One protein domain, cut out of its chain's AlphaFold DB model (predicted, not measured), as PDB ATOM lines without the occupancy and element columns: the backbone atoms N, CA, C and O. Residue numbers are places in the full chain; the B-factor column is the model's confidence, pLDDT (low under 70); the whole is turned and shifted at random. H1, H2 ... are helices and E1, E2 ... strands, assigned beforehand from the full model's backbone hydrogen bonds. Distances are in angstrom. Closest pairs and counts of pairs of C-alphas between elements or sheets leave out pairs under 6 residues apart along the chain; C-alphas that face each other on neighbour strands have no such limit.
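What this domain is: This is residues 38 to 170 of the 178 residues of an uncharacterized protein of bacterium D16-54 (UniProt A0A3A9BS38). One mixed sheet of six strands is strongly curled, like part of a barrel, and folds back on itself at E4 so that E2 and E5 face E3, E1 and E6. H1 and H2 pack near one end of this curl, while the long links of residues 94 to 105 and 139 to 158 lie towards the other, with H3 over E4. The printed part has 133 residues with four named helices and six named strands, in the order E1 E2 H1 H2 E3 E4 E5 H3 E6 H4, and its class is mixed, helices and strands. Across the sheet the order is E2 E5 E4 E3 E1 E6, with E3 and E1 parallel and the other neighbours antiparallel. It is compact and rounded, with a radius of gyration of the C-alphas of 13.7 A and spans of 38 by 32 by 28 A.

Where its parts are: The longest strand, E5, is residues 121 to 133, 28.6 A, and bends by 90 degrees at residue 130. E4, residues 106 to 117, 27.4 A, bends by 78 degrees at residue 110. E3 is residues 88 to 93, 16.9 A. E1, residues 38 to 42, 12.8 A, begins at C-alpha 38 (196.104, 236.942, 162.321). E6 is residues 159 to 163, 12.7 A, and E2 residues 53 to 56, 10.5 A. H1 is residues 67 to 73, 10.1 A, and H2 residues 78 to 84, 9.9 A. H3 is residues 134 to 138, 6.4 A. H4, residues 167 to 170, 5.1 A, ends at C-alpha 170 (201.768, 240.417, 174.834).

How they stand to each other: E3, E4 and E5 form a meander, each strand the antiparallel neighbour of the one before, with hairpins E3 and E4, and E4 and E5. N 91 and O 108 are 2.9 A apart, and N 113 and O 125 2.8 A, within hydrogen-bond range. E1 is parallel to E3, with N 40 and O 90 at 2.9 A. The edge strands are E6, antiparallel to E1 with N 41 and O 159 at 2.9 A, and E2, antiparallel to E5 with N 55 and O 122 at 2.9 A. The closest C-alphas of E2 and E6, Met 55 and His 159, are 7.9 A apart. H2 is on the sheet at a height of 8.2 A, only just over none of its strands, with 2 of its C-alphas falling on E4. H3, on the same face, lies over E4 at a height of 9.0 A. H1 only grazes the sheet with residues 69 to 73, and H4 with residues 167 to 168. H1 and H2 are close but not clearly touching, with the closest C-alphas, Phe 73 and Val 80, 6.2 A apart. In H1, H2 and H3 every O i to N i+4 pair is within hydrogen-bond range; H4 is too short for such a pair.

The domain as a whole: The two C-alphas farthest apart, Glu 79 and Glu 103, are 38.9 A apart. The printed part has no cut. The links E3 to E4 and H3 to E6 are long; within the second, residues 148 to 149 pair antiparallel with 152 to 153. The mean pLDDT of the printed part is 92.5, and residues 97 to 104 are under 70.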
ATOM      1  N   SER A  38     197.118 236.391 163.234       98.50
ATOM      2  CA  SER A  38     196.104 236.942 162.321       98.50
ATOM      3  C   SER A  38     195.163 237.877 163.073       98.50
ATOM      4  O   SER A  38     194.518 237.444 164.026       98.50
ATOM      5  N   LEU A  39     195.032 239.125 162.627       98.62
ATOM      6  CA  LEU A  39     193.975 240.030 163.077       98.62
ATOM      7  C   LEU A  39     192.871 240.041 162.026       98.62
ATOM      8  O   LEU A  39     193.111 240.420 160.881       98.62
ATOM      9  N   ILE A  40     191.676 239.595 162.403       98.62
ATOM     10  CA  ILE A  40     190.503 239.607 161.535       98.62
ATOM     11  C   ILE A  40     189.429 240.461 162.185       98.62
ATOM     12  O   ILE A  40     188.877 240.099 163.226       98.62
ATOM     13  N   VAL A  41     189.117 241.571 161.529       97.88
ATOM     14  CA  VAL A  41     188.024 242.467 161.889       97.88
ATOM     15  C   VAL A  41     186.965 242.366 160.801       97.88
ATOM     16  O   VAL A  41     187.268 242.472 159.612       97.88
ATOM     17  N   SER A  42     185.723 242.126 161.196       95.19
ATOM     18  CA  SER A  42     184.573 242.075 160.294       95.19
ATOM     19  C   SER A  42     183.361 242.682 160.982       95.19
ATOM     20  O   SER A  42     183.352 242.854 162.194       95.19
ATOM     21  N   ASN A  43     182.316 242.982 160.222       88.44
ATOM     22  CA  ASN A  43     181.027 243.344 160.799       88.44
ATOM     23  C   ASN A  43     180.224 242.098 161.195       88.44
ATOM     24  O   ASN A  43     180.293 241.068 160.516       88.44
ATOM     25  N   ASP A  44     179.461 242.224 162.282       86.19
ATOM     26  CA  ASP A  44     178.408 241.303 162.732       86.19
ATOM     27  C   ASP A  44     178.817 239.825 162.922       86.19
ATOM     28  O   ASP A  44     178.038 238.897 162.691       86.19
ATOM     29  N   LEU A  45     180.040 239.577 163.387       93.25
ATOM     30  CA  LEU A  45     180.486 238.266 163.843       93.25
ATOM     31  C   LEU A  45     179.802 237.880 165.167       93.25
ATOM     32  O   LEU A  45     179.971 238.550 166.188       93.25
ATOM     33  N   ASP A  46     179.109 236.738 165.192       93.31
ATOM     34  CA  ASP A  46     178.683 236.077 166.437       93.31
ATOM     35  C   ASP A  46     179.898 235.391 167.080       93.31
ATOM     36  O   ASP A  46     180.152 234.212 166.848       93.31
ATOM     37  N   ILE A  47     180.704 236.150 167.830       93.44
ATOM     38  CA  ILE A  47     181.981 235.684 168.396       93.44
ATOM     39  C   ILE A  47     181.840 234.390 169.222       93.44
ATOM     40  O   ILE A  47     182.628 233.466 168.993       93.44
ATOM     41  N   PRO A  48     180.859 234.249 170.138       87.94
ATOM     42  CA  PRO A  48     180.676 232.994 170.863       87.94
ATOM     43  C   PRO A  48     180.307 231.806 169.962       87.94
ATOM     44  O   PRO A  48     180.744 230.693 170.229       87.94
ATOM     45  N   ASN A  49     179.543 231.993 168.883       90.94
ATOM     46  CA  ASN A  49     179.128 230.882 168.010       90.94
ATOM     47  C   ASN A  49     179.712 230.978 166.599       90.94
ATOM     48  O   ASN A  49     179.064 230.572 165.628       90.94
ATOM     49  N   LEU A  50     180.939 231.491 166.488       93.88
ATOM     50  CA  LEU A  50     181.496 231.972 165.229       93.88
ATOM     51  C   LEU A  50     181.482 230.905 164.125       93.88
ATOM     52  O   LEU A  50     182.232 229.924 164.151       93.88
ATOM     53  N   GLN A  51     180.616 231.115 163.134       96.25
ATOM     54  CA  GLN A  51     180.477 230.247 161.968       96.25
ATOM     55  C   GLN A  51     181.464 230.637 160.861       96.25
ATOM     56  O   GLN A  51     181.991 231.747 160.864       96.25
ATOM     57  N   PRO A  52     181.725 229.754 159.878       97.69
ATOM     58  CA  PRO A  52     182.528 230.118 158.720       97.69
ATOM     59  C   PRO A  52     181.942 231.320 157.975       97.69
ATOM     60  O   PRO A  52     180.800 231.266 157.517       97.69
ATOM     61  N   PHE A  53     182.756 232.351 157.783       97.44
ATOM     62  CA  PHE A  53     182.374 233.616 157.159       97.44
ATOM     63  C   PHE A  53     183.256 233.910 155.941       97.44
ATOM     64  O   PHE A  53     184.222 233.191 155.663       97.44
ATOM     65  N   THR A  54     182.886 234.925 155.167       96.94
ATOM     66  CA  THR A  54     183.609 235.345 153.962       96.94
ATOM     67  C   THR A  54     184.109 236.768 154.098       96.94
ATOM     68  O   THR A  54     183.409 237.607 154.651       96.94
ATOM     69  N   MET A  55     185.280 237.030 153.530       95.88
ATOM     70  CA  MET A  55     185.866 238.360 153.410       95.88
ATOM     71  C   MET A  55     186.173 238.669 151.949       95.88
ATOM     72  O   MET A  55     186.469 237.760 151.166       95.88
ATOM     73  N   GLU A  56     186.111 239.948 151.595       95.38
ATOM     74  CA  GLU A  56     186.507 240.444 150.279       95.38
ATOM     75  C   GLU A  56     188.032 240.354 150.118       95.38
ATOM     76  O   GLU A  56     188.795 240.541 151.076       95.38
ATOM     77  N   THR A  57     188.494 240.015 148.915       94.06
ATOM     78  CA  THR A  57     189.928 239.828 148.634       94.06
ATOM     79  C   THR A  57     190.726 241.126 148.736       94.06
ATOM     80  O   THR A  57     191.878 241.092 149.154       94.06
ATOM     81  N   ASP A  58     190.125 242.272 148.419       94.69
ATOM     82  CA  ASP A  58     190.745 243.597 148.535       94.69
ATOM     83  C   ASP A  58     190.881 244.081 149.992       94.69
ATOM     84  O   ASP A  58     191.680 244.977 150.268       94.69
ATOM     85  N   ARG A  59     190.158 243.455 150.931       94.88
ATOM     86  CA  ARG A  59     190.245 243.682 152.386       94.88
ATOM     87  C   ARG A  59     191.057 242.628 153.130       94.88
ATOM     88  O   ARG A  59     191.177 242.695 154.349       94.88
ATOM     89  N   SER A  60     191.605 241.647 152.420       97.06
ATOM     90  CA  SER A  60     192.275 240.500 153.024       97.06
ATOM     91  C   SER A  60     193.747 240.464 152.651       97.06
ATOM     92  O   SER A  60     194.100 240.213 151.503       97.06
ATOM     93  N   LEU A  61     194.614 240.652 153.642       97.44
ATOM     94  CA  LEU A  61     196.067 240.645 153.508       97.44
ATOM     95  C   LEU A  61     196.571 241.706 152.515       97.44
ATOM     96  O   LEU A  61     197.530 241.479 151.780       97.44
ATOM     97  N   THR A  62     195.934 242.874 152.480       95.56
ATOM     98  CA  THR A  62     196.273 243.976 151.562       95.56
ATOM     99  C   THR A  62     196.832 245.205 152.270       95.56
ATOM    100  O   THR A  62     197.475 246.038 151.630       95.56
ATOM    101  N   GLU A  63     196.651 245.319 153.579       94.50
ATOM    102  CA  GLU A  63     196.967 246.506 154.369       94.50
ATOM    103  C   GLU A  63     197.332 246.139 155.809       94.50
ATOM    104  O   GLU A  63     197.196 244.983 156.208       94.50
ATOM    105  N   TYR A  64     197.828 247.130 156.554       96.69
ATOM    106  CA  TYR A  64     198.235 247.005 157.958       96.69
ATOM    107  C   TYR A  64     199.278 245.911 158.228       96.69
ATOM    108  O   TYR A  64     199.263 245.249 159.262       96.69
ATOM    109  N   MET A  65     200.196 245.723 157.283       97.06
ATOM    110  CA  MET A  65     201.320 244.801 157.402       97.06
ATOM    111  C   MET A  65     202.579 245.475 156.882       97.06
ATOM    112  O   MET A  65     202.513 246.204 155.889       97.06
ATOM    113  N   ASP A  66     203.713 245.149 157.494       95.69
ATOM    114  CA  ASP A  66     205.023 245.467 156.941       95.69
ATOM    115  C   ASP A  66     205.186 244.877 155.536       95.69
ATOM    116  O   ASP A  66     204.682 243.788 155.237       95.69
ATOM    117  N   ASP A  67     205.949 245.564 154.686       96.38
ATOM    118  CA  ASP A  67     206.152 245.169 153.289       96.38
ATOM    119  C   ASP A  67     206.687 243.733 153.156       96.38
ATOM    120  O   ASP A  67     206.238 242.978 152.292       96.38
ATOM    121  N   GLU A  68     207.596 243.320 154.045       96.00
ATOM    122  CA  GLU A  68     208.158 241.962 154.064       96.00
ATOM    123  C   GLU A  68     207.107 240.900 154.423       96.00
ATOM    124  O   GLU A  68     207.051 239.832 153.809       96.00
ATOM    125  N   VAL A  69     206.246 241.199 155.400       97.25
ATOM    126  CA  VAL A  69     205.166 240.310 155.853       97.25
ATOM    127  C   VAL A  69     204.118 240.185 154.749       97.25
ATOM    128  O   VAL A  69     203.743 239.077 154.353       97.25
ATOM    129  N   LYS A  70     203.713 241.319 154.173       97.44
ATOM    130  CA  LYS A  70     202.771 241.395 153.058       97.44
ATOM    131  C   LYS A  70     203.268 240.617 151.837       97.44
ATOM    132  O   LYS A  70     202.532 239.796 151.295       97.44
ATOM    133  N   ALA A  71     204.531 240.791 151.444       96.81
ATOM    134  CA  ALA A  71     205.116 240.095 150.295       96.81
ATOM    135  C   ALA A  71     205.011 238.563 150.400       96.81
ATOM    136  O   ALA A  71     204.835 237.877 149.392       96.81
ATOM    137  N   VAL A  72     205.086 238.021 151.617       96.69
ATOM    138  CA  VAL A  72     204.966 236.584 151.873       96.69
ATOM    139  C   VAL A  72     203.503 236.148 151.912       96.69
ATOM    140  O   VAL A  72     203.099 235.232 151.185       96.69
ATOM    141  N   PHE A  73     202.702 236.768 152.780       97.69
ATOM    142  CA  PHE A  73     201.407 236.207 153.149       97.69
ATOM    143  C   PHE A  73     200.268 236.567 152.192       97.69
ATOM    144  O   PHE A  73     199.343 235.766 152.045       97.69
ATOM    145  N   SER A  74     200.359 237.677 151.453       95.56
ATOM    146  CA  SER A  74     199.334 238.066 150.473       95.56
ATOM    147  C   SER A  74     199.213 237.093 149.295       95.56
ATOM    148  O   SER A  74     198.224 237.127 148.570       95.56
ATOM    149  N   THR A  75     200.193 236.206 149.089       93.50
ATOM    150  CA  THR A  75     200.158 235.226 147.991       93.50
ATOM    151  C   THR A  75     199.064 234.174 148.159       93.50
ATOM    152  O   THR A  75     198.607 233.621 147.160       93.50
ATOM    153  N   LEU A  76     198.668 233.867 149.406       93.88
ATOM    154  CA  LEU A  76     197.684 232.833 149.749       93.88
ATOM    155  C   LEU A  76     197.882 231.501 148.996       93.88
ATOM    156  O   LEU A  76     196.922 230.771 148.738       93.88
ATOM    157  N   SER A  77     199.129 231.148 148.667       95.88
ATOM    158  CA  SER A  77     199.459 229.828 148.123       95.88
ATOM    159  C   SER A  77     199.098 228.733 149.132       95.88
ATOM    160  O   SER A  77     198.925 229.003 150.321       95.88
ATOM    161  N   GLU A  78     198.993 227.477 148.698       96.06
ATOM    162  CA  GLU A  78     198.657 226.381 149.620       96.06
ATOM    163  C   GLU A  78     199.653 226.261 150.785       96.06
ATOM    164  O   GLU A  78     199.256 225.977 151.915       96.06
ATOM    165  N   GLU A  79     200.941 226.508 150.537       97.06
ATOM    166  CA  GLU A  79     201.966 226.504 151.586       97.06
ATOM    167  C   GLU A  79     201.818 227.685 152.546       97.06
ATOM    168  O   GLU A  79     201.934 227.519 153.761       97.06
ATOM    169  N   VAL A  80     201.508 228.869 152.019       97.44
ATOM    170  CA  VAL A  80     201.271 230.064 152.833       97.44
ATOM    171  C   VAL A  80     200.009 229.910 153.674       97.44
ATOM    172  O   VAL A  80     200.040 230.204 154.866       97.44
ATOM    173  N   GLN A  81     198.935 229.348 153.114       97.94
ATOM    174  CA  GLN A  81     197.734 229.007 153.872       97.94
ATOM    175  C   GLN A  81     198.075 228.048 155.015       97.94
ATOM    176  O   GLN A  81     197.742 228.349 156.155       97.94
ATOM    177  N   LYS A  82     198.806 226.952 154.758       96.88
ATOM    178  CA  LYS A  82     199.228 226.007 155.812       96.88
ATOM    179  C   LYS A  82     199.986 226.690 156.950       96.88
ATOM    180  O   LYS A  82     199.764 226.325 158.097       96.88
ATOM    181  N   ARG A  83     200.838 227.677 156.651       97.06
ATOM    182  CA  ARG A  83     201.528 228.485 157.672       97.06
ATOM    183  C   ARG A  83     200.542 229.328 158.477       97.06
ATOM    184  O   ARG A  83     200.569 229.266 159.699       97.06
ATOM    185  N   ILE A  84     199.637 230.039 157.809       97.81
ATOM    186  CA  ILE A  84     198.621 230.878 158.459       97.81
ATOM    187  C   ILE A  84     197.740 230.069 159.420       97.81
ATOM    188  O   ILE A  84     197.431 230.544 160.507       97.81
ATOM    189  N   LEU A  85     197.380 228.827 159.068       96.69
ATOM    190  CA  LEU A  85     196.577 227.954 159.941       96.69
ATOM    191  C   LEU A  85     197.274 227.610 161.275       96.69
ATOM    192  O   LEU A  85     196.628 227.080 162.176       96.69
ATOM    193  N   THR A  86     198.579 227.873 161.403       95.69
ATOM    194  CA  THR A  86     199.339 227.657 162.647       95.69
ATOM    195  C   THR A  86     199.372 228.873 163.569       95.69
ATOM    196  O   THR A  86     199.814 228.740 164.709       95.69
ATOM    197  N   PHE A  87     198.922 230.038 163.095       97.25
ATOM    198  CA  PHE A  87     199.007 231.284 163.847       97.25
ATOM    199  C   PHE A  87     197.849 231.408 164.843       97.25
ATOM    200  O   PHE A  87     196.708 231.055 164.507       97.25
ATOM    201  N   PRO A  88     198.084 231.981 166.037       97.00
ATOM    202  CA  PRO A  88     196.997 232.531 166.822       97.00
ATOM    203  C   PRO A  88     196.242 233.576 165.997       97.00
ATOM    204  O   PRO A  88     196.784 234.245 165.117       97.00
ATOM    205  N   SER A  89     194.941 233.664 166.231       97.81
ATOM    206  CA  SER A  89     194.030 234.511 165.470       97.81
ATOM    207  C   SER A  89     193.089 235.243 166.413       97.81
ATOM    208  O   SER A  89     192.460 234.619 167.272       97.81
ATOM    209  N   ILE A  90     192.983 236.554 166.218       98.19
ATOM    210  CA  ILE A  90     191.965 237.411 166.812       98.19
ATOM    211  C   ILE A  90     190.826 237.551 165.808       98.19
ATOM    212  O   ILE A  90     191.045 237.938 164.660       98.19
ATOM    213  N   PHE A  91     189.610 237.264 166.260       98.31
ATOM    214  CA  PHE A  91     188.370 237.528 165.541       98.31
ATOM    215  C   PHE A  91     187.613 238.613 166.296       98.31
ATOM    216  O   PHE A  91     187.190 238.385 167.428       98.31
ATOM    217  N   ALA A  92     187.458 239.783 165.696       97.25
ATOM    218  CA  ALA A  92     186.836 240.936 166.330       97.25
ATOM    219  C   ALA A  92     185.746 241.530 165.440       97.25
ATOM    220  O   ALA A  92     185.782 241.404 164.213       97.25
ATOM    221  N   ASN A  93     184.787 242.190 166.083       95.12
ATOM    222  CA  ASN A  93     183.855 243.059 165.379       95.12
ATOM    223  C   ASN A  93     184.445 244.455 165.222       95.12
ATOM    224  O   ASN A  93     185.286 244.860 166.031       95.12
ATOM    225  N   GLU A  94     183.977 245.207 164.227       94.25
ATOM    226  CA  GLU A  94     184.278 246.637 164.187       94.25
ATOM    227  C   GLU A  94     183.838 247.322 165.498       94.25
ATOM    228  O   GLU A  94     182.824 246.961 166.103       94.25
ATOM    229  N   ASN A  95     184.624 248.288 165.976       88.94
ATOM    230  CA  ASN A  95     184.304 249.087 167.157       88.94
ATOM    231  C   ASN A  95     182.967 249.816 166.938       88.94
ATOM    232  O   ASN A  95     182.803 250.530 165.945       88.94
ATOM    233  N   THR A  96     182.046 249.708 167.896       75.81
ATOM    234  CA  THR A  96     180.713 250.327 167.800       75.81
ATOM    235  C   THR A  96     180.734 251.859 167.855       75.81
ATOM    236  O   THR A  96     179.795 252.492 167.368       75.81
ATOM    237  N   ALA A  97     181.793 252.481 168.395       65.12
ATOM    238  CA  ALA A  97     181.926 253.937 168.459       65.12
ATOM    239  C   ALA A  97     183.393 254.422 168.435       65.12
ATOM    240  O   ALA A  97     184.004 254.539 169.484       65.12
ATOM    241  N   TYR A  98     183.946 254.776 167.263       59.25
ATOM    242  CA  TYR A  98     185.227 255.513 167.090       59.25
ATOM    243  C   TYR A  98     186.305 255.244 168.169       59.25
ATOM    244  O   TYR A  98     186.506 256.051 169.077       59.25
ATOM    245  N   GLY A  99     187.000 254.104 168.076       52.66
ATOM    246  CA  GLY A  99     188.035 253.690 169.037       52.66
ATOM    247  C   GLY A  99     187.533 253.191 170.399       52.66
ATOM    248  O   GLY A  99     188.300 252.605 171.155       52.66
ATOM    249  N   HIS A 100     186.243 253.355 170.684       55.09
ATOM    250  CA  HIS A 100     185.578 252.830 171.864       55.09
ATOM    251  C   HIS A 100     184.599 251.721 171.490       55.09
ATOM    252  O   HIS A 100     183.890 251.770 170.477       55.09
ATOM    253  N   THR A 101     184.553 250.719 172.354       57.66
ATOM    254  CA  THR A 101     183.488 249.726 172.374       57.66
ATOM    255  C   THR A 101     182.623 249.960 173.603       57.66
ATOM    256  O   THR A 101     183.048 250.620 174.554       57.66
ATOM    257  N   ASP A 102     181.418 249.398 173.631       59.12
ATOM    258  CA  ASP A 102     180.780 249.173 174.926       59.12
ATOM    259  C   ASP A 102     181.604 248.147 175.733       59.12
ATOM    260  O   ASP A 102     182.369 247.354 175.170       59.12
ATOM    261  N   GLU A 103     181.484 248.160 177.064       57.25
ATOM    262  CA  GLU A 103     182.211 247.225 177.943       57.25
ATOM    263  C   GLU A 103     181.881 245.747 177.643       57.25
ATOM    264  O   GLU A 103     182.599 244.846 178.078       57.25
ATOM    265  N   SER A 104     180.805 245.490 176.889       66.31
ATOM    266  CA  SER A 104     180.343 244.156 176.517       66.31
ATOM    267  C   SER A 104     180.922 243.620 175.209       66.31
ATOM    268  O   SER A 104     180.760 242.426 174.941       66.31
ATOM    269  N   GLN A 105     181.607 244.439 174.404       83.25
ATOM    270  CA  GLN A 105     182.170 243.967 173.145       83.25
ATOM    271  C   GLN A 105     183.355 243.038 173.414       83.25
ATOM    272  O   GLN A 105     184.414 243.418 173.930       83.25
ATOM    273  N   ILE A 106     183.152 241.783 173.037       91.56
ATOM    274  CA  ILE A 106     184.143 240.722 173.132       91.56
ATOM    275  C   ILE A 106     184.740 240.421 171.764       91.56
ATOM    276  O   ILE A 106     184.095 240.580 170.728       91.56
ATOM    277  N   LEU A 107     185.956 239.892 171.789       94.69
ATOM    278  CA  LEU A 107     186.616 239.283 170.645       94.69
ATOM    279  C   LEU A 107     186.957 237.826 170.941       94.69
ATOM    280  O   LEU A 107     187.018 237.408 172.098       94.69
ATOM    281  N   GLY A 108     187.158 237.045 169.887       95.69
ATOM    282  CA  GLY A 108     187.567 235.651 169.968       95.69
ATOM    283  C   GLY A 108     189.074 235.515 169.797       95.69
ATOM    284  O   GLY A 108     189.625 236.002 168.817       95.69
ATOM    285  N   LEU A 109     189.721 234.792 170.707       95.81
ATOM    286  CA  LEU A 109     191.075 234.275 170.539       95.81
ATOM    287  C   LEU A 109     190.997 232.802 170.136       95.81
ATOM    288  O   LEU A 109     190.325 231.996 170.788       95.81
ATOM    289  N   GLY A 110     191.692 232.426 169.070       95.00
ATOM    290  CA  GLY A 110     191.705 231.053 168.586       95.00
ATOM    291  C   GLY A 110     192.583 230.881 167.357       95.00
ATOM    292  O   GLY A 110     193.661 231.459 167.295       95.00
ATOM    293  N   TYR A 111     192.144 230.082 166.388       95.06
ATOM    294  CA  TYR A 111     192.886 229.847 165.145       95.06
ATOM    295  C   TYR A 111     191.963 229.695 163.935       95.06
ATOM    296  O   TYR A 111     190.773 229.387 164.052       95.06
ATOM    297  N   ILE A 112     192.529 229.879 162.743       97.50
ATOM    298  CA  ILE A 112     191.873 229.536 161.482       97.50
ATOM    299  C   ILE A 112     192.110 228.048 161.207       97.50
ATOM    300  O   ILE A 112     193.242 227.585 161.154       97.50
ATOM    301  N   ARG A 113     191.039 227.277 161.001       96.62
ATOM    302  CA  ARG A 113     191.110 225.837 160.686       96.62
ATOM    303  C   ARG A 113     191.276 225.546 159.209       96.62
ATOM    304  O   ARG A 113     191.800 224.505 158.830       96.62
ATOM    305  N   GLN A 114     190.726 226.418 158.373       98.06
ATOM    306  CA  GLN A 114     190.729 226.245 156.932       98.06
ATOM    307  C   GLN A 114     190.481 227.586 156.253       98.06
ATOM    308  O   GLN A 114     189.658 228.383 156.707       98.06
ATOM    309  N   ILE A 115     191.139 227.775 155.118       98.38
ATOM    310  CA  ILE A 115     190.940 228.903 154.215       98.38
ATOM    311  C   ILE A 115     190.470 228.331 152.879       98.38
ATOM    312  O   ILE A 115     190.932 227.278 152.437       98.38
ATOM    313  N   LYS A 116     189.499 228.984 152.241       97.56
ATOM    314  CA  LYS A 116     189.118 228.690 150.856       97.56
ATOM    315  C   LYS A 116     189.097 229.975 150.057       97.56
ATOM    316  O   LYS A 116     188.235 230.819 150.276       97.56
ATOM    317  N   VAL A 117     189.997 230.071 149.087       95.31
ATOM    318  CA  VAL A 117     190.062 231.202 148.162       95.31
ATOM    319  C   VAL A 117     189.160 230.935 146.949       95.31
ATOM    320  O   VAL A 117     189.127 229.832 146.382       95.31
ATOM    321  N   ARG A 118     188.369 231.939 146.580       91.94
ATOM    322  CA  ARG A 118     187.583 232.052 145.342       91.94
ATOM    323  C   ARG A 118     187.912 233.409 144.707       91.94
ATOM    324  O   ARG A 118     188.616 234.189 145.331       91.94
ATOM    325  N   ARG A 119     187.435 233.669 143.479       85.44
ATOM    326  CA  ARG A 119     187.823 234.863 142.693       85.44
ATOM    327  C   ARG A 119     187.832 236.152 143.521       85.44
ATOM    328  O   ARG A 119     188.877 236.778 143.614       85.44
ATOM    329  N   ASP A 120     186.713 236.452 144.176       88.50
ATOM    330  CA  ASP A 120     186.515 237.745 144.846       88.50
ATOM    331  C   ASP A 120     186.266 237.601 146.355       88.50
ATOM    332  O   ASP A 120     185.967 238.571 147.044       88.50
ATOM    333  N   ALA A 121     186.367 236.378 146.884       94.31
ATOM    334  CA  ALA A 121     186.062 236.106 148.282       94.31
ATOM    335  C   ALA A 121     186.972 235.034 148.875       94.31
ATOM    336  O   ALA A 121     187.257 234.002 148.256       94.31
ATOM    337  N   ILE A 122     187.346 235.246 150.130       97.12
ATOM    338  CA  ILE A 122     188.060 234.276 150.950       97.12
ATOM    339  C   ILE A 122     187.120 233.805 152.049       97.12
ATOM    340  O   ILE A 122     186.613 234.599 152.835       97.12
ATOM    341  N   LYS A 123     186.873 232.497 152.107       97.94
ATOM    342  CA  LYS A 123     186.088 231.882 153.177       97.94
ATOM    343  C   LYS A 123     187.011 231.392 154.285       97.94
ATOM    344  O   LYS A 123     187.867 230.539 154.036       97.94
ATOM    345  N   ILE A 124     186.781 231.883 155.495       98.38
ATOM    346  CA  ILE A 124     187.534 231.553 156.705       98.38
ATOM    347  C   ILE A 124     186.697 230.593 157.549       98.38
ATOM    348  O   ILE A 124     185.498 230.789 157.741       98.38
ATOM    349  N   TYR A 125     187.324 229.524 158.034       98.31
ATOM    350  CA  TYR A 125     186.721 228.585 158.976       98.31
ATOM    351  C   TYR A 125     187.388 228.771 160.339       98.31
ATOM    352  O   TYR A 125     188.477 228.235 160.545       98.31
ATOM    353  N   PRO A 126     186.769 229.513 161.262       97.56
ATOM    354  CA  PRO A 126     187.378 229.810 162.546       97.56
ATOM    355  C   PRO A 126     187.226 228.647 163.533       97.56
ATOM    356  O   PRO A 126     186.417 227.723 163.350       97.56
ATOM    357  N   GLN A 127     188.028 228.710 164.589       94.06
ATOM    358  CA  GLN A 127     187.802 228.039 165.857       94.06
ATOM    359  C   GLN A 127     188.192 229.000 166.977       94.06
ATOM    360  O   GLN A 127     189.374 229.255 167.189       94.06
ATOM    361  N   VAL A 128     187.189 229.515 167.686       93.50
ATOM    362  CA  VAL A 128     187.379 230.338 168.884       93.50
ATOM    363  C   VAL A 128     187.636 229.411 170.070       93.50
ATOM    364  O   VAL A 128     186.906 228.441 170.271       93.50
ATOM    365  N   LEU A 129     188.697 229.685 170.824       90.69
ATOM    366  CA  LEU A 129     189.062 228.947 172.034       90.69
ATOM    367  C   LEU A 129     188.636 229.704 173.288       90.69
ATOM    368  O   LEU A 129     188.146 229.102 174.239       90.69
ATOM    369  N   LEU A 130     188.818 231.022 173.270       90.75
ATOM    370  CA  LEU A 130     188.559 231.920 174.386       90.75
ATOM    371  C   LEU A 130     187.955 233.224 173.879       90.75
ATOM    372  O   LEU A 130     188.152 233.589 172.719       90.75
ATOM    373  N   THR A 131     187.279 233.953 174.760       91.81
ATOM    374  CA  THR A 131     186.844 235.324 174.482       91.81
ATOM    375  C   THR A 131     187.499 236.312 175.437       91.81
ATOM    376  O   THR A 131     187.687 236.026 176.621       91.81
ATOM    377  N   LEU A 132     187.876 237.473 174.905       91.62
ATOM    378  CA  LEU A 132     188.559 238.547 175.624       91.62
ATOM    379  C   LEU A 132     187.775 239.852 175.453       91.62
ATOM    380  O   LEU A 132     187.026 240.006 174.489       91.62
ATOM    381  N   SER A 133     187.971 240.804 176.364       91.06
ATOM    382  CA  SER A 133     187.470 242.171 176.181       91.06
ATOM    383  C   SER A 133     188.224 242.849 175.036       91.06
ATOM    384  O   SER A 133     189.453 242.925 175.074       91.06
ATOM    385  N   GLN A 134     187.492 243.354 174.038       92.38
ATOM    386  CA  GLN A 134     188.085 244.073 172.907       92.38
ATOM    387  C   GLN A 134     188.690 245.414 173.340       92.38
ATOM    388  O   GLN A 134     189.756 245.791 172.853       92.38
ATOM    389  N   GLN A 135     188.082 246.086 174.323       89.88
ATOM    390  CA  GLN A 135     188.581 247.353 174.867       89.88
ATOM    391  C   GLN A 135     190.022 247.248 175.392       89.88
ATOM    392  O   GLN A 135     190.831 248.138 175.145       89.88
ATOM    393  N   ARG A 136     190.390 246.126 176.022       90.12
ATOM    394  CA  ARG A 136     191.767 245.914 176.502       90.12
ATOM    395  C   ARG A 136     192.798 245.881 175.374       90.12
ATOM    396  O   ARG A 136     193.940 246.260 175.593       90.12
ATOM    397  N   LEU A 137     192.409 245.431 174.179       93.12
ATOM    398  CA  LEU A 137     193.285 245.451 173.006       93.12
ATOM    399  C   LEU A 137     193.289 246.831 172.335       93.12
ATOM    400  O   LEU A 137     194.339 247.258 171.867       93.12
ATOM    401  N   ASN A 138     192.167 247.567 172.353       90.94
ATOM    402  CA  ASN A 138     192.135 248.982 171.945       90.94
ATOM    403  C   ASN A 138     193.083 249.861 172.789       90.94
ATOM    404  O   ASN A 138     193.536 250.900 172.316       90.94
ATOM    405  N   GLU A 139     193.391 249.458 174.023       90.56
ATOM    406  CA  GLU A 139     194.318 250.155 174.927       90.56
ATOM    407  C   GLU A 139     195.790 249.746 174.738       90.56
ATOM    408  O   GLU A 139     196.678 250.458 175.199       90.56
ATOM    409  N   ALA A 140     196.054 248.647 174.024       93.88
ATOM    410  CA  ALA A 140     197.376 248.036 173.852       93.88
ATOM    411  C   ALA A 140     197.880 248.103 172.398       93.88
ATOM    412  O   ALA A 140     198.534 247.186 171.903       93.88
ATOM    413  N   LEU A 141     197.533 249.179 171.681       95.56
ATOM    414  CA  LEU A 141     197.780 249.288 170.239       95.56
ATOM    415  C   LEU A 141     199.257 249.124 169.868       95.56
ATOM    416  O   LEU A 141     199.569 248.431 168.909       95.56
ATOM    417  N   PHE A 142     200.155 249.759 170.625       96.06
ATOM    418  CA  PHE A 142     201.590 249.716 170.345       96.06
ATOM    419  C   PHE A 142     202.155 248.302 170.500       96.06
ATOM    420  O   PHE A 142     202.809 247.808 169.588       96.06
ATOM    421  N   ASP A 143     201.861 247.652 171.626       96.44
ATOM    422  CA  ASP A 143     202.402 246.333 171.968       96.44
ATOM    423  C   ASP A 143     201.924 245.258 170.980       96.44
ATOM    424  O   ASP A 143     202.656 244.339 170.621       96.44
ATOM    425  N   LEU A 144     200.702 245.417 170.467       96.88
ATOM    426  CA  LEU A 144     200.093 244.500 169.506       96.88
ATOM    427  C   LEU A 144     200.356 244.874 168.038       96.88
ATOM    428  O   LEU A 144     199.832 244.208 167.150       96.88
ATOM    429  N   ASP A 145     201.142 245.917 167.759       97.44
ATOM    430  CA  ASP A 145     201.359 246.442 166.401       97.44
ATOM    431  C   ASP A 145     200.039 246.765 165.662       97.44
ATOM    432  O   ASP A 145     199.858 246.507 164.470       97.44
ATOM    433  N   ILE A 146     199.070 247.322 166.388       97.00
ATOM    434  CA  ILE A 146     197.784 247.762 165.851       97.00
ATOM    435  C   ILE A 146     197.888 249.242 165.480       97.00
ATOM    436  O   ILE A 146     198.014 250.133 166.319       97.00
ATOM    437  N   HIS A 147     197.805 249.518 164.189       95.88
ATOM    438  CA  HIS A 147     197.917 250.836 163.604       95.88
ATOM    439  C   HIS A 147     196.715 251.730 163.933       95.88
ATOM    440  O   HIS A 147     195.551 251.328 163.866       95.88
ATOM    441  N   GLY A 148     197.012 253.001 164.194       92.62
ATOM    442  CA  GLY A 148     196.029 254.057 164.386       92.62
ATOM    443  C   GLY A 148     196.189 254.752 165.729       92.62
ATOM    444  O   GLY A 148     197.296 254.926 166.235       92.62
ATOM    445  N   THR A 149     195.071 255.205 166.279       89.19
ATOM    446  CA  THR A 149     195.005 255.934 167.543       89.19
ATOM    447  C   THR A 149     193.916 255.357 168.436       89.19
ATOM    448  O   THR A 149     193.076 254.567 168.004       89.19
ATOM    449  N   ILE A 150     193.871 255.830 169.681       79.44
ATOM    450  CA  ILE A 150     192.820 255.483 170.645       79.44
ATOM    451  C   ILE A 150     191.395 255.787 170.151       79.44
ATOM    452  O   ILE A 150     190.450 255.225 170.680       79.44
ATOM    453  N   SER A 151     191.226 256.676 169.165       82.94
ATOM    454  CA  SER A 151     189.919 257.080 168.626       82.94
ATOM    455  C   SER A 151     189.610 256.476 167.253       82.94
ATOM    456  O   SER A 151     188.483 256.569 166.773       82.94
ATOM    457  N   PHE A 152     190.614 255.937 166.560       88.56
ATOM    458  CA  PHE A 152     190.440 255.293 165.262       88.56
ATOM    459  C   PHE A 152     191.635 254.388 164.969       88.56
ATOM    460  O   PHE A 152     192.737 254.874 164.711       88.56
ATOM    461  N   ASN A 153     191.416 253.080 164.995       93.88
ATOM    462  CA  ASN A 153     192.455 252.082 164.756       93.88
ATOM    463  C   ASN A 153     191.942 250.963 163.839       93.88
ATOM    464  O   ASN A 153     190.853 251.058 163.276       93.88
ATOM    465  N   GLU A 154     192.732 249.911 163.656       96.50
ATOM    466  CA  GLU A 154     192.367 248.773 162.806       96.50
ATOM    467  C   GLU A 154     191.036 248.106 163.201       96.50
ATOM    468  O   GLU A 154     190.318 247.625 162.326       96.50
ATOM    469  N   PHE A 155     190.618 248.152 164.473       95.44
ATOM    470  CA  PHE A 155     189.292 247.677 164.885       95.44
ATOM    471  C   PHE A 155     188.143 248.551 164.367       95.44
ATOM    472  O   PHE A 155     186.993 248.182 164.532       95.44
ATOM    473  N   ASN A 156     188.384 249.698 163.733       93.56
ATOM    474  CA  ASN A 156     187.334 250.528 163.132       93.56
ATOM    475  C   ASN A 156     187.048 250.202 161.663       93.56
ATOM    476  O   ASN A 156     186.328 250.955 161.006       93.56
ATOM    477  N   ARG A 157     187.640 249.136 161.117       93.88
ATOM    478  CA  ARG A 157     187.487 248.805 159.703       93.88
ATOM    479  C   ARG A 157     187.600 247.310 159.459       93.88
ATOM    480  O   ARG A 157     188.558 246.685 159.889       93.88
ATOM    481  N   THR A 158     186.683 246.758 158.672       96.25
ATOM    482  CA  THR A 158     186.752 245.373 158.202       96.25
ATOM    483  C   THR A 158     188.019 245.154 157.379       96.25
ATOM    484  O   THR A 158     188.204 245.788 156.331       96.25
ATOM    485  N   HIS A 159     188.869 244.247 157.852       97.88
ATOM    486  CA  HIS A 159     190.095 243.817 157.191       97.88
ATOM    487  C   HIS A 159     190.620 242.514 157.813       97.88
ATOM    488  O   HIS A 159     190.251 242.124 158.923       97.88
ATOM    489  N   TRP A 160     191.520 241.851 157.096       98.50
ATOM    490  CA  TRP A 160     192.366 240.798 157.645       98.50
ATOM    491  C   TRP A 160     193.828 241.145 157.386       98.50
ATOM    492  O   TRP A 160     194.211 241.384 156.242       98.50
ATOM    493  N   CYS A 161     194.651 241.155 158.428       98.50
ATOM    494  CA  CYS A 161     196.097 241.339 158.330       98.50
ATOM    495  C   CYS A 161     196.844 240.297 159.179       98.50
ATOM    496  O   CYS A 161     196.254 239.551 159.970       98.50
ATOM    497  N   ILE A 162     198.158 240.209 158.968       98.56
ATOM    498  CA  ILE A 162     199.066 239.373 159.756       98.56
ATOM    499  C   ILE A 162     200.104 240.275 160.400       98.56
ATOM    500  O   ILE A 162     200.767 241.051 159.717       98.56
ATOM    501  N   LYS A 163     200.266 240.134 161.709       98.06
ATOM    502  CA  LYS A 163     201.207 240.906 162.516       98.06
ATOM    503  C   LYS A 163     202.367 240.028 162.936       98.06
ATOM    504  O   LYS A 163     202.162 238.849 163.218       98.06
ATOM    505  N   LYS A 164     203.574 240.588 162.975       97.50
ATOM    506  CA  LYS A 164     204.794 239.898 163.416       97.50
ATOM    507  C   LYS A 164     205.044 240.191 164.896       97.50
ATOM    508  O   LYS A 164     205.966 240.919 165.251       97.50
ATOM    509  N   VAL A 165     204.166 239.658 165.735       97.25
ATOM    510  CA  VAL A 165     204.131 239.888 167.183       97.25
ATOM    511  C   VAL A 165     203.814 238.568 167.876       97.25
ATOM    512  O   VAL A 165     202.936 237.827 167.416       97.25
ATOM    513  N   ASP A 166     204.480 238.305 169.004       96.62
ATOM    514  CA  ASP A 166     204.101 237.216 169.907       96.62
ATOM    515  C   ASP A 166     202.866 237.600 170.709       96.62
ATOM    516  O   ASP A 166     202.932 238.041 171.855       96.62
ATOM    517  N   LEU A 167     201.708 237.394 170.081       96.00
ATOM    518  CA  LEU A 167     200.417 237.730 170.666       96.00
ATOM    519  C   LEU A 167     200.220 237.107 172.055       96.00
ATOM    520  O   LEU A 167     199.571 237.700 172.908       96.00
ATOM    521  N   ILE A 168     200.745 235.906 172.303       93.12
ATOM    522  CA  ILE A 168     200.525 235.225 173.583       93.12
ATOM    523  C   ILE A 168     201.384 235.842 174.680       93.12
ATOM    524  O   ILE A 168     200.903 235.982 175.806       93.12
ATOM    525  N   ALA A 169     202.623 236.221 174.365       93.44
ATOM    526  CA  ALA A 169     203.460 236.983 175.281       93.44
ATOM    527  C   ALA A 169     202.813 238.335 175.621       93.44
ATOM    528  O   ALA A 169     202.604 238.615 176.801       93.44
ATOM    529  N   GLU A 170     202.380 239.099 174.614       96.00
ATOM    530  CA  GLU A 170     201.768 240.417 174.834       96.00
ATOM    531  C   GLU A 170     200.469 240.327 175.644       96.00
ATOM    532  O   GLU A 170     200.260 241.071 176.600       96.00
TER     533      GLU A 170